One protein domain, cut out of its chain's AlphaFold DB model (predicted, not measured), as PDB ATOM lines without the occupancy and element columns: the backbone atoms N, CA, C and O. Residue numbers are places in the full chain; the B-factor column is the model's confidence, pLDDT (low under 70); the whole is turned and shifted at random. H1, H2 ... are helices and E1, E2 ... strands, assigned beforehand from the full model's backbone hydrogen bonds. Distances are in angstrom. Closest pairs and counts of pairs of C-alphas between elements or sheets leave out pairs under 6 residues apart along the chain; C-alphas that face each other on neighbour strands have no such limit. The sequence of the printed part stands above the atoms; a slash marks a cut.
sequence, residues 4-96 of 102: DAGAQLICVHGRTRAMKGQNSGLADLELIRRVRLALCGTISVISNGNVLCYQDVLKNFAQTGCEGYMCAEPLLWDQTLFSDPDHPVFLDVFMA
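What this domain is: This is residues 4 to 96 of the 102 residues of the protein "Dus domain-containing protein" of Phytomonas sp. isolate Hart1 (UniProt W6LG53). A small sheet of three parallel strands, E1, E2 and E3, has two helices, H1 and H2, packed over one face and no named helix on the other. The short helices H3 and H4 lie beyond one end of this body and add to its length, and residues 14 to 28 make a long loop. The 93 printed residues run E1 H1 E2 H2 E3 H3 H4, with sheet order E1 E2 E3; the class is mixed, with under half of the residues in named elements. The whole is only just compact, close to loose, with a radius of gyration of the C-alphas of 14.6 A and spans of 49 by 33 by 22 A.

How they stand to each other: Start at E1, residues 9 to 13, whose parallel neighbour is E2, residues 44 to 48; N 46 and O 10 are 2.8 A apart, within hydrogen-bond range. H1, residues 29 to 38, is on the sheet at a height of 9.3 A; its closest C-alpha pair with E2 is Arg 36 and Val 45, 6.1 A. E3, residues 68 to 70, is parallel to E2, with N 70 and O 47 at 2.9 A. H2, residues 54 to 64, is on the same face as H1 and touches it, closest at the C-alphas of Arg 33 and Thr 64, 4.4 A, at a steep tilt of 48 degrees, the same way. E1, H1, E2 and E2, H2, E3 are strand-helix-strand units, parallel neighbour strands joined through a helix, both with right-handed crossovers; the helices and sheet make two layers. H3, residues 73 to 77, is close to but not clearly touching H4, residues 91 to 95. In H1 and H2 every O i to N i+4 pair is within hydrogen-bond range; H3 has 0 of 1, with 2 of 2 O i to N i+3 pairs, and H4 0 of 1, with 1 of 2.

Where its parts are: Find C-alpha 9 at (223.245, 130.364, 165.995), where E1 begins its 13.4 A; E2 spans 13.3 A, H1 14.3 A and H2 15.5 A. H4 ends at C-alpha 95, (214.526, 160.455, 188.296).

The domain as a whole: The C-alphas of Asp 4 and Met 95 are the two farthest apart, at 49.1 A. The printed part has no cut; the links E1 to H1 and H3 to H4 are long. Residues 91 to 96 are under pLDDT 70.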
ATOM      1  N   ASP A   4     229.073 125.922 158.662       94.69
ATOM      2  CA  ASP A   4     229.473 124.568 158.254       94.69
ATOM      3  C   ASP A   4     230.294 123.838 159.332       94.69
ATOM      4  O   ASP A   4     230.383 122.617 159.309       94.69
ATOM      5  N   ALA A   5     230.848 124.570 160.305       96.38
ATOM      6  CA  ALA A   5     231.474 124.004 161.497       96.38
ATOM      7  C   ALA A   5     230.453 123.515 162.547       96.38
ATOM      8  O   ALA A   5     230.851 123.072 163.620       96.38
ATOM      9  N   GLY A   6     229.148 123.597 162.259       95.94
ATOM     10  CA  GLY A   6     228.080 123.105 163.131       95.94
ATOM     11  C   GLY A   6     227.499 124.152 164.080       95.94
ATOM     12  O   GLY A   6     226.823 123.792 165.042       95.94
ATOM     13  N   ALA A   7     227.742 125.445 163.841       96.38
ATOM     14  CA  ALA A   7     227.072 126.492 164.605       96.38
ATOM     15  C   ALA A   7     225.545 126.391 164.424       96.38
ATOM     16  O   ALA A   7     225.057 126.208 163.311       96.38
ATOM     17  N   GLN A   8     224.797 126.545 165.517       95.38
ATOM     18  CA  GLN A   8     223.324 126.564 165.509       95.38
ATOM     19  C   GLN A   8     222.754 127.988 165.533       95.38
ATOM     20  O   GLN A   8     221.596 128.212 165.188       95.38
ATOM     21  N   LEU A   9     223.583 128.955 165.925       96.69
ATOM     22  CA  LEU A   9     223.245 130.364 165.995       96.69
ATOM     23  C   LEU A   9     224.509 131.208 165.821       96.69
ATOM     24  O   LEU A   9     225.589 130.806 166.256       96.69
ATOM     25  N   ILE A  10     224.381 132.388 165.215       96.81
ATOM     26  CA  ILE A  10     225.466 133.375 165.141       96.81
ATOM     27  C   ILE A  10     224.955 134.718 165.649       96.81
ATOM     28  O   ILE A  10     223.911 135.191 165.213       96.81
ATOM     29  N   CYS A  11     225.716 135.362 166.532       97.88
ATOM     30  CA  CYS A  11     225.501 136.765 166.868       97.88
ATOM     31  C   CYS A  11     226.436 137.651 166.042       97.88
ATOM     32  O   CYS A  11     227.630 137.367 165.926       97.88
ATOM     33  N   VAL A  12     225.891 138.720 165.462       97.75
ATOM     34  CA  VAL A  12     226.634 139.677 164.644       97.75
ATOM     35  C   VAL A  12     226.486 141.061 165.248       97.75
ATOM     36  O   VAL A  12     225.390 141.616 165.321       97.75
ATOM     37  N   HIS A  13     227.616 141.642 165.634       97.81
ATOM     38  CA  HIS A  13     227.690 143.054 165.961       97.81
ATOM     39  C   HIS A  13     228.061 143.853 164.712       97.81
ATOM     40  O   HIS A  13     229.065 143.553 164.066       97.81
ATOM     41  N   GLY A  14     227.292 144.893 164.383       96.44
ATOM     42  CA  GLY A  14     227.498 145.706 163.173       96.44
ATOM     43  C   GLY A  14     228.734 146.616 163.206       96.44
ATOM     44  O   GLY A  14     228.795 147.591 162.465       96.44
ATOM     45  N   ARG A  15     229.715 146.351 164.075       96.75
ATOM     46  CA  ARG A  15     230.965 147.110 164.171       96.75
ATOM     47  C   ARG A  15     232.161 146.225 163.874       96.75
ATOM     48  O   ARG A  15     232.214 145.058 164.254       96.75
ATOM     49  N   THR A  16     233.162 146.809 163.228       95.44
ATOM     50  CA  THR A  16     234.436 146.128 162.990       95.44
ATOM     51  C   THR A  16     235.331 146.195 164.225       95.44
ATOM     52  O   THR A  16     235.172 147.052 165.091       95.44
ATOM     53  N   ARG A  17     236.363 145.347 164.274       95.06
ATOM     54  CA  ARG A  17     237.362 145.340 165.361       95.06
ATOM     55  C   ARG A  17     238.057 146.697 165.578       95.06
ATOM     56  O   ARG A  17     238.575 146.953 166.663       95.06
ATOM     57  N   ALA A  18     238.131 147.539 164.545       95.94
ATOM     58  CA  ALA A  18     238.778 148.849 164.615       95.94
ATOM     59  C   ALA A  18     237.895 149.929 165.270       95.94
ATOM     60  O   ALA A  18     238.421 150.932 165.751       95.94
ATOM     61  N   MET A  19     236.576 149.719 165.321       95.19
ATOM     62  CA  MET A  19     235.596 150.665 165.859       95.19
ATOM     63  C   MET A  19     235.485 150.526 167.379       95.19
ATOM     64  O   MET A  19     234.550 149.928 167.908       95.19
ATOM     65  N   LYS A  20     236.489 151.041 168.085       91.25
ATOM     66  CA  LYS A  20     236.601 150.973 169.548       91.25
ATOM     67  C   LYS A  20     237.069 152.300 170.138       91.25
ATOM     68  O   LYS A  20     237.726 153.088 169.458       91.25
ATOM     69  N   GLY A  21     236.771 152.528 171.418       88.56
ATOM     70  CA  GLY A  21     237.126 153.767 172.116       88.56
ATOM     71  C   GLY A  21     236.493 154.980 171.435       88.56
ATOM     72  O   GLY A  21     235.293 154.978 171.172       88.56
ATOM     73  N   GLN A  22     237.308 155.971 171.076       88.75
ATOM     74  CA  GLN A  22     236.854 157.180 170.372       88.75
ATOM     75  C   GLN A  22     236.317 156.903 168.953       88.75
ATOM     76  O   GLN A  22     235.580 157.712 168.403       88.75
ATOM     77  N   ASN A  23     236.616 155.733 168.378       90.25
ATOM     78  CA  ASN A  23     236.141 155.327 167.050       90.25
ATOM     79  C   ASN A  23     234.876 154.455 167.115       90.25
ATOM     80  O   ASN A  23     234.569 153.746 166.158       90.25
ATOM     81  N   SER A  24     234.185 154.425 168.260       82.56
ATOM     82  CA  SER A  24     233.139 153.433 168.527       82.56
ATOM     83  C   SER A  24     231.927 153.522 167.603       82.56
ATOM     84  O   SER A  24     231.346 152.469 167.381       82.56
ATOM     85  N   GLY A  25     231.603 154.680 167.013       92.19
ATOM     86  CA  GLY A  25     230.607 154.836 165.938       92.19
ATOM     87  C   GLY A  25     229.234 154.176 166.168       92.19
ATOM     88  O   GLY A  25     228.942 153.627 167.227       92.19
ATOM     89  N   LEU A  26     228.374 154.218 165.150       94.94
ATOM     90  CA  LEU A  26     227.148 153.415 165.126       94.94
ATOM     91  C   LEU A  26     227.430 152.048 164.500       94.94
ATOM     92  O   LEU A  26     228.278 151.926 163.614       94.94
ATOM     93  N   ALA A  27     226.710 151.022 164.945       96.44
ATOM     94  CA  ALA A  27     226.697 149.730 164.272       96.44
ATOM     95  C   ALA A  27     226.009 149.854 162.901       96.44
ATOM     96  O   ALA A  27     224.978 150.512 162.766       96.44
ATOM     97  N   ASP A  28     226.562 149.201 161.888       97.56
ATOM     98  CA  ASP A  28     225.980 149.117 160.553       97.56
ATOM     99  C   ASP A  28     224.984 147.947 160.498       97.56
ATOM    100  O   ASP A  28     225.363 146.770 160.478       97.56
ATOM    101  N   LEU A  29     223.692 148.276 160.493       97.81
ATOM    102  CA  LEU A  29     222.610 147.289 160.443       97.81
ATOM    103  C   LEU A  29     222.453 146.660 159.050       97.81
ATOM    104  O   LEU A  29     221.999 145.520 158.941       97.81
ATOM    105  N   GLU A  30     222.895 147.339 157.989       98.06
ATOM    106  CA  GLU A  30     222.883 146.793 156.630       98.06
ATOM    107  C   GLU A  30     223.944 145.696 156.472       98.06
ATOM    108  O   GLU A  30     223.723 144.695 155.786       98.06
ATOM    109  N   LEU A  31     225.091 145.822 157.148       97.31
ATOM    110  CA  LEU A  31     226.055 144.724 157.260       97.31
ATOM    111  C   LEU A  31     225.430 143.487 157.916       97.31
ATOM    112  O   LEU A  31     225.571 142.386 157.382       97.31
ATOM    113  N   ILE A  32     224.699 143.659 159.019       98.31
ATOM    114  CA  ILE A  32     224.020 142.549 159.707       98.31
ATOM    115  C   ILE A  32     222.984 141.895 158.782       98.31
ATOM    116  O   ILE A  32     222.990 140.671 158.617       98.31
ATOM    117  N   ARG A  33     222.150 142.698 158.106       98.38
ATOM    118  CA  ARG A  33     221.150 142.218 157.136       98.38
ATOM    119  C   ARG A  33     221.789 141.388 156.021       98.38
ATOM    120  O   ARG A  33     221.301 140.307 155.691       98.38
ATOM    121  N   ARG A  34     222.918 141.846 155.466       98.19
ATOM    122  CA  ARG A  34     223.666 141.106 154.435       98.19
ATOM    123  C   ARG A  34     224.164 139.750 154.932       98.19
ATOM    124  O   ARG A  34     224.060 138.776 154.190       98.19
ATOM    125  N   VAL A  35     224.647 139.656 156.176       96.94
ATOM    126  CA  VAL A  35     225.029 138.361 156.771       96.94
ATOM    127  C   VAL A  35     223.817 137.438 156.890       96.94
ATOM    128  O   VAL A  35     223.883 136.284 156.464       96.94
ATOM    129  N   ARG A  36     222.689 137.943 157.405       97.25
ATOM    130  CA  ARG A  36     221.449 137.164 157.538       97.25
ATOM    131  C   ARG A  36     220.938 136.638 156.196       97.25
ATOM    132  O   ARG A  36     220.497 135.487 156.127       97.25
ATOM    133  N   LEU A  37     221.010 137.444 155.136       97.50
ATOM    134  CA  LEU A  37     220.636 137.025 153.783       97.50
ATOM    135  C   LEU A  37     221.592 135.977 153.211       97.50
ATOM    136  O   LEU A  37     221.129 134.984 152.662       97.50
ATOM    137  N   ALA A  38     222.904 136.150 153.384       96.38
ATOM    138  CA  ALA A  38     223.904 135.200 152.890       96.38
ATOM    139  C   ALA A  38     223.776 133.802 153.524       96.38
ATOM    140  O   ALA A  38     224.177 132.803 152.930       96.38
ATOM    141  N   LEU A  39     223.210 133.724 154.731       95.69
ATOM    142  CA  LEU A  39     222.943 132.466 155.424       95.69
ATOM    143  C   LEU A  39     221.626 131.803 154.995       95.69
ATOM    144  O   LEU A  39     221.371 130.674 155.411       95.69
ATOM    145  N   CYS A  40     220.802 132.456 154.167       93.94
ATOM    146  CA  CYS A  40     219.569 131.909 153.586       93.94
ATOM    147  C   CYS A  40     218.631 131.216 154.598       93.94
ATOM    148  O   CYS A  40     217.954 130.253 154.254       93.94
ATOM    149  N   GLY A  41     218.618 131.656 155.862       92.81
ATOM    150  CA  GLY A  41     217.805 131.043 156.922       92.81
ATOM    151  C   GLY A  41     218.259 129.650 157.380       92.81
ATOM    152  O   GLY A  41     217.550 129.008 158.143       92.81
ATOM    153  N   THR A  42     219.432 129.176 156.949       95.25
ATOM    154  CA  THR A  42     219.985 127.871 157.373       95.25
ATOM    155  C   THR A  42     220.446 127.848 158.832       95.25
ATOM    156  O   THR A  42     220.620 126.779 159.407       95.25
ATOM    157  N   ILE A  43     220.660 129.022 159.424       96.38
ATOM    158  CA  ILE A  43     221.053 129.226 160.816       96.38
ATOM    159  C   ILE A  43     220.495 130.576 161.277       96.38
ATOM    160  O   ILE A  43     220.486 131.534 160.494       96.38
ATOM    161  N   SER A  44     220.037 130.659 162.526       97.12
ATOM    162  CA  SER A  44     219.497 131.898 163.090       97.12
ATOM    163  C   SER A  44     220.594 132.935 163.318       97.12
ATOM    164  O   SER A  44     221.703 132.604 163.758       97.12
ATOM    165  N   VAL A  45     220.269 134.201 163.066       98.31
ATOM    166  CA  VAL A  45     221.163 135.332 163.315       98.31
ATOM    167  C   VAL A  45     220.590 136.212 164.414       98.31
ATOM    168  O   VAL A  45     219.430 136.617 164.374       98.31
ATOM    169  N   ILE A  46     221.432 136.531 165.394       98.50
ATOM    170  CA  ILE A  46     221.146 137.508 166.438       98.50
ATOM    171  C   ILE A  46     221.865 138.817 166.110       98.50
ATOM    172  O   ILE A  46     223.093 138.852 166.027       98.50
ATOM    173  N   SER A  47     221.106 139.897 165.964       98.50
ATOM    174  CA  SER A  47     221.631 141.249 165.756       98.50
ATOM    175  C   SER A  47     222.087 141.879 167.077       98.50
ATOM    176  O   SER A  47     221.524 141.594 168.134       98.50
ATOM    177  N   ASN A  48     223.103 142.743 167.040       98.06
ATOM    178  CA  ASN A  48     223.578 143.489 168.207       98.06
ATOM    179  C   ASN A  48     224.047 144.900 167.814       98.06
ATOM    180  O   ASN A  48     224.912 145.052 166.944       98.06
ATOM    181  N   GLY A  49     223.537 145.923 168.508       95.56
ATOM    182  CA  GLY A  49     223.978 147.320 168.409       95.56
ATOM    183  C   GLY A  49     222.840 148.323 168.170       95.56
ATOM    184  O   GLY A  49     221.796 147.970 167.629       95.56
ATOM    185  N   ASN A  50     223.094 149.590 168.524       94.50
ATOM    186  CA  ASN A  50     222.209 150.752 168.323       94.50
ATOM    187  C   ASN A  50     220.847 150.691 169.046       94.50
ATOM    188  O   ASN A  50     219.825 150.989 168.437       94.50
ATOM    189  N   VAL A  51     220.815 150.321 170.328       93.38
ATOM    190  CA  VAL A  51     219.569 150.292 171.118       93.38
ATOM    191  C   VAL A  51     219.702 151.141 172.370       93.38
ATOM    192  O   VAL A  51     220.699 151.014 173.074       93.38
ATOM    193  N   LEU A  52     218.687 151.964 172.649       93.00
ATOM    194  CA  LEU A  52     218.535 152.720 173.898       93.00
ATOM    195  C   LEU A  52     217.176 152.493 174.584       93.00
ATOM    196  O   LEU A  52     217.006 152.894 175.733       93.00
ATOM    197  N   CYS A  53     216.220 151.861 173.904       93.19
ATOM    198  CA  CYS A  53     214.930 151.430 174.448       93.19
ATOM    199  C   CYS A  53     214.413 150.187 173.710       93.19
ATOM    200  O   CYS A  53     214.943 149.814 172.656       93.19
ATOM    201  N   TYR A  54     213.347 149.563 174.216       94.81
ATOM    202  CA  TYR A  54     212.737 148.408 173.553       94.81
ATOM    203  C   TYR A  54     212.276 148.718 172.119       94.81
ATOM    204  O   TYR A  54     212.516 147.923 171.207       94.81
ATOM    205  N   GLN A  55     211.719 149.906 171.860       95.56
ATOM    206  CA  GLN A  55     211.322 150.305 170.506       95.56
ATOM    207  C   GLN A  55     212.479 150.278 169.485       95.56
ATOM    208  O   GLN A  55     212.255 150.000 168.303       95.56
ATOM    209  N   ASP A  56     213.722 150.534 169.899       96.00
ATOM    210  CA  ASP A  56     214.878 150.443 168.999       96.00
ATOM    211  C   ASP A  56     215.207 148.994 168.619       96.00
ATOM    212  O   ASP A  56     215.657 148.743 167.499       96.00
ATOM    213  N   VAL A  57     214.913 148.028 169.494       96.62
ATOM    214  CA  VAL A  57     215.007 146.593 169.179       96.62
ATOM    215  C   VAL A  57     214.028 146.243 168.058       96.62
ATOM    216  O   VAL A  57     214.398 145.580 167.091       96.62
ATOM    217  N   LEU A  58     212.797 146.758 168.128       96.44
ATOM    218  CA  LEU A  58     211.787 146.536 167.089       96.44
ATOM    219  C   LEU A  58     212.197 147.158 165.746       96.44
ATOM    220  O   LEU A  58     212.057 146.524 164.698       96.44
ATOM    221  N   LYS A  59     212.771 148.370 165.760       97.31
ATOM    222  CA  LYS A  59     213.347 148.988 164.550       97.31
ATOM    223  C   LYS A  59     214.509 148.162 163.997       97.31
ATOM    224  O   LYS A  59     214.619 148.003 162.782       97.31
ATOM    225  N   ASN A  60     215.363 147.626 164.869       98.00
ATOM    226  CA  ASN A  60     216.466 146.757 164.476       98.00
ATOM    227  C   ASN A  60     215.949 145.494 163.771       98.00
ATOM    228  O   ASN A  60     216.440 145.162 162.691       98.00
ATOM    229  N   PHE A  61     214.915 144.843 164.312       98.19
ATOM    230  CA  PHE A  61     214.266 143.706 163.656       98.19
ATOM    231  C   PHE A  61     213.692 144.074 162.292       98.19
ATOM    232  O   PHE A  61     213.951 143.367 161.318       98.19
ATOM    233  N   ALA A  62     212.986 145.202 162.197       98.31
ATOM    234  CA  ALA A  62     212.407 145.663 160.939       98.31
ATOM    235  C   ALA A  62     213.466 145.898 159.845       98.31
ATOM    236  O   ALA A  62     213.209 145.623 158.676       98.31
ATOM    237  N   GLN A  63     214.660 146.377 160.209       98.06
ATOM    238  CA  GLN A  63     215.739 146.629 159.247       98.06
ATOM    239  C   GLN A  63     216.550 145.376 158.906       98.06
ATOM    240  O   GLN A  63     216.911 145.161 157.749       98.06
ATOM    241  N   THR A  64     216.873 144.556 159.906       98.25
ATOM    242  CA  THR A  64     217.812 143.436 159.741       98.25
ATOM    243  C   THR A  64     217.135 142.129 159.342       98.25
ATOM    244  O   THR A  64     217.786 141.276 158.738       98.25
ATOM    245  N   GLY A  65     215.857 141.947 159.690       97.94
ATOM    246  CA  GLY A  65     215.140 140.679 159.533       97.94
ATOM    247  C   GLY A  65     215.725 139.528 160.364       97.94
ATOM    248  O   GLY A  65     215.524 138.369 160.011       97.94
ATOM    249  N   CYS A  66     216.502 139.829 161.408       98.31
ATOM    250  CA  CYS A  66     217.113 138.827 162.284       98.31
ATOM    251  C   CYS A  66     216.094 138.200 163.245       98.31
ATOM    252  O   CYS A  66     215.140 138.850 163.661       98.31
ATOM    253  N   GLU A  67     216.335 136.947 163.636       97.81
ATOM    254  CA  GLU A  67     215.455 136.178 164.529       97.81
ATOM    255  C   GLU A  67     215.552 136.607 165.995       97.81
ATOM    256  O   GLU A  67     214.659 136.318 166.789       97.81
ATOM    257  N   GLY A  68     216.656 137.247 166.376       97.31
ATOM    258  CA  GLY A  68     216.901 137.644 167.755       97.31
ATOM    259  C   GLY A  68     217.756 138.894 167.866       97.31
ATOM    260  O   GLY A  68     218.423 139.314 166.916       97.31
ATOM    261  N   TYR A  69     217.715 139.499 169.047       97.94
ATOM    262  CA  TYR A  69     218.504 140.672 169.382       97.94
ATOM    263  C   TYR A  69     219.278 140.418 170.674       97.94
ATOM    264  O   TYR A  69     218.733 139.891 171.642       97.94
ATOM    265  N   MET A  70     220.553 140.791 170.691       97.94
ATOM    266  CA  MET A  70     221.395 140.769 171.881       97.94
ATOM    267  C   MET A  70     221.636 142.205 172.324       97.94
ATOM    268  O   MET A  70     222.090 143.028 171.531       97.94
ATOM    269  N   CYS A  71     221.392 142.497 173.598       95.75
ATOM    270  CA  CYS A  71     221.689 143.789 174.207       95.75
ATOM    271  C   CYS A  71     222.858 143.649 175.191       95.75
ATOM    272  O   CYS A  71     222.984 142.620 175.849       95.75
ATOM    273  N   ALA A  72     223.717 144.665 175.267       93.31
ATOM    274  CA  ALA A  72     224.873 144.681 176.163       93.31
ATOM    275  C   ALA A  72     224.900 145.980 176.978       93.31
ATOM    276  O   ALA A  72     224.241 146.063 178.004       93.31
ATOM    277  N   GLU A  73     225.604 147.007 176.497       91.75
ATOM    278  CA  GLU A  73     225.827 148.268 177.221       91.75
ATOM    279  C   GLU A  73     224.562 148.917 177.817       91.75
ATOM    280  O   GLU A  73     224.618 149.295 178.983       91.75
ATOM    281  N   PRO A  74     223.407 148.988 177.124       91.88
ATOM    282  CA  PRO A  74     222.196 149.557 177.717       91.88
ATOM    283  C   PRO A  74     221.736 148.855 179.005       91.88
ATOM    284  O   PRO A  74     221.280 149.518 179.928       91.88
ATOM    285  N   LEU A  75     221.934 147.536 179.113       93.31
ATOM    286  CA  LEU A  75     221.572 146.763 180.309       93.31
ATOM    287  C   LEU A  75     222.492 147.021 181.509       93.31
ATOM    288  O   LEU A  75     222.137 146.667 182.632       93.31
ATOM    289  N   LEU A  76     223.670 147.620 181.297       91.81
ATOM    290  CA  LEU A  76     224.539 148.058 182.397       91.81
ATOM    291  C   LEU A  76     223.967 149.287 183.111       91.81
ATOM    292  O   LEU A  76     224.253 149.498 184.286       91.81
ATOM    293  N   TRP A  77     223.176 150.082 182.394       90.00
ATOM    294  CA  TRP A  77     222.542 151.292 182.903       90.00
ATOM    295  C   TRP A  77     221.135 151.009 183.410       90.00
ATOM    296  O   TRP A  77     220.759 151.490 184.476       90.00
ATOM    297  N   ASP A  78     220.387 150.200 182.662       90.69
ATOM    298  CA  ASP A  78     219.008 149.892 182.972       90.69
ATOM    299  C   ASP A  78     218.641 148.449 182.607       90.69
ATOM    300  O   ASP A  78     218.516 148.067 181.441       90.69
ATOM    301  N   GLN A  79     218.444 147.635 183.642       91.94
ATOM    302  CA  GLN A  79     218.085 146.226 183.508       91.94
ATOM    303  C   GLN A  79     216.615 146.029 183.125       91.94
ATOM    304  O   GLN A  79     216.248 144.939 182.684       91.94
ATOM    305  N   THR A  80     215.775 147.057 183.274       92.62
ATOM    306  CA  THR A  80     214.351 146.988 182.950       92.62
ATOM    307  C   THR A  80     214.071 147.352 181.493       92.62
ATOM    308  O   THR A  80     212.907 147.342 181.122       92.62
ATOM    309  N   LEU A  81     215.085 147.557 180.637       91.94
ATOM    310  CA  LEU A  81     214.950 147.896 179.204       91.94
ATOM    311  C   LEU A  81     213.886 147.089 178.441       91.94
ATOM    312  O   LEU A  81     213.263 147.612 177.523       91.94
ATOM    313  N   PHE A  82     213.709 145.811 178.783       93.50
ATOM    314  CA  PHE A  82     212.747 144.899 178.149       93.50
ATOM    315  C   PHE A  82     211.404 144.780 178.895       93.50
ATOM    316  O   PHE A  82     210.639 143.855 178.630       93.50
ATOM    317  N   SER A  83     211.138 145.657 179.861       91.38
ATOM    318  CA  SER A  83     209.902 145.654 180.646       91.38
ATOM    319  C   SER A  83     208.763 146.323 179.885       91.38
ATOM    320  O   SER A  83     208.977 147.038 178.909       91.38
ATOM    321  N   ASP A  84     207.545 146.076 180.356       85.94
ATOM    322  CA  ASP A  84     206.328 146.740 179.900       85.94
ATOM    323  C   ASP A  84     205.756 147.546 181.084       85.94
ATOM    324  O   ASP A  84     205.527 146.949 182.146       85.94
ATOM    325  N   PRO A  85     205.565 148.876 180.976       86.94
ATOM    326  CA  PRO A  85     205.719 149.720 179.781       86.94
ATOM    327  C   PRO A  85     207.170 149.967 179.341       86.94
ATOM    328  O   PRO A  85     208.087 149.941 180.156       86.94
ATOM    329  N   ASP A  86     207.334 150.248 178.044       86.56
ATOM    330  CA  ASP A  86     208.571 150.724 177.405       86.56
ATOM    331  C   ASP A  86     209.076 152.035 178.030       86.56
ATOM    332  O   ASP A  86     208.292 152.940 178.340       86.56
ATOM    333  N   HIS A  87     210.403 152.156 178.140       87.62
ATOM    334  CA  HIS A  87     211.090 153.398 178.483       87.62
ATOM    335  C   HIS A  87     212.528 153.438 177.928       87.62
ATOM    336  O   HIS A  87     213.127 152.400 177.618       87.62
ATOM    337  N   PRO A  88     213.125 154.636 177.781       87.44
ATOM    338  CA  PRO A  88     214.537 154.772 177.453       87.44
ATOM    339  C   PRO A  88     215.427 154.589 178.687       87.44
ATOM    340  O   PRO A  88     215.133 155.098 179.765       87.44
ATOM    341  N   VAL A  89     216.592 153.979 178.473       82.75
ATOM    342  CA  VAL A  89     217.607 153.605 179.486       82.75
ATOM    343  C   VAL A  89     218.116 154.765 180.363       82.75
ATOM    344  O   VAL A  89     218.738 154.550 181.399       82.75
ATOM    345  N   PHE A  90     217.852 156.017 179.982       72.56
ATOM    346  CA  PHE A  90     218.273 157.207 180.730       72.56
ATOM    347  C   PHE A  90     217.153 157.891 181.523       72.56
ATOM    348  O   PHE A  90     217.420 158.905 182.169       72.56
ATOM    349  N   LEU A  91     215.917 157.378 181.492       61.56
ATOM    350  CA  LEU A  91     214.802 158.016 182.197       61.56
ATOM    351  C   LEU A  91     214.967 157.905 183.724       61.56
ATOM    352  O   LEU A  91     214.807 158.893 184.442       61.56
ATOM    353  N   ASP A  92     215.394 156.741 184.213       53.81
ATOM    354  CA  ASP A  92     215.473 156.466 185.650       53.81
ATOM    355  C   ASP A  92     216.766 156.963 186.307       53.81
ATOM    356  O   ASP A  92     216.774 157.253 187.500       53.81
ATOM    357  N   VAL A  93     217.856 157.152 185.555       53.47
ATOM    358  CA  VAL A  93     219.132 157.647 186.114       53.47
ATOM    359  C   VAL A  93     219.013 159.092 186.624       53.47
ATOM    360  O   VAL A  93     219.697 159.466 187.577       53.47
ATOM    361  N   PHE A  94     218.121 159.900 186.041       49.66
ATOM    362  CA  PHE A  94     217.855 161.272 186.494       49.66
ATOM    363  C   PHE A  94     216.655 161.397 187.445       49.66
ATOM    364  O   PHE A  94     216.544 162.411 188.134       49.66
ATOM    365  N   MET A  95     215.762 160.400 187.498       50.31
ATOM    366  CA  MET A  95     214.526 160.455 188.296       50.31
ATOM    367  C   MET A  95     214.531 159.532 189.525       50.31
ATOM    368  O   MET A  95     213.721 159.730 190.431       50.31
ATOM    369  N   ALA A  96     215.436 158.554 189.611       48.66
ATOM    370  CA  ALA A  96     215.527 157.676 190.770       48.66
ATOM    371  C   ALA A  96     216.348 158.333 191.897       48.66
ATOM    372  O   ALA A  96     217.503 158.717 191.683       48.66
TER     373      ALA A  96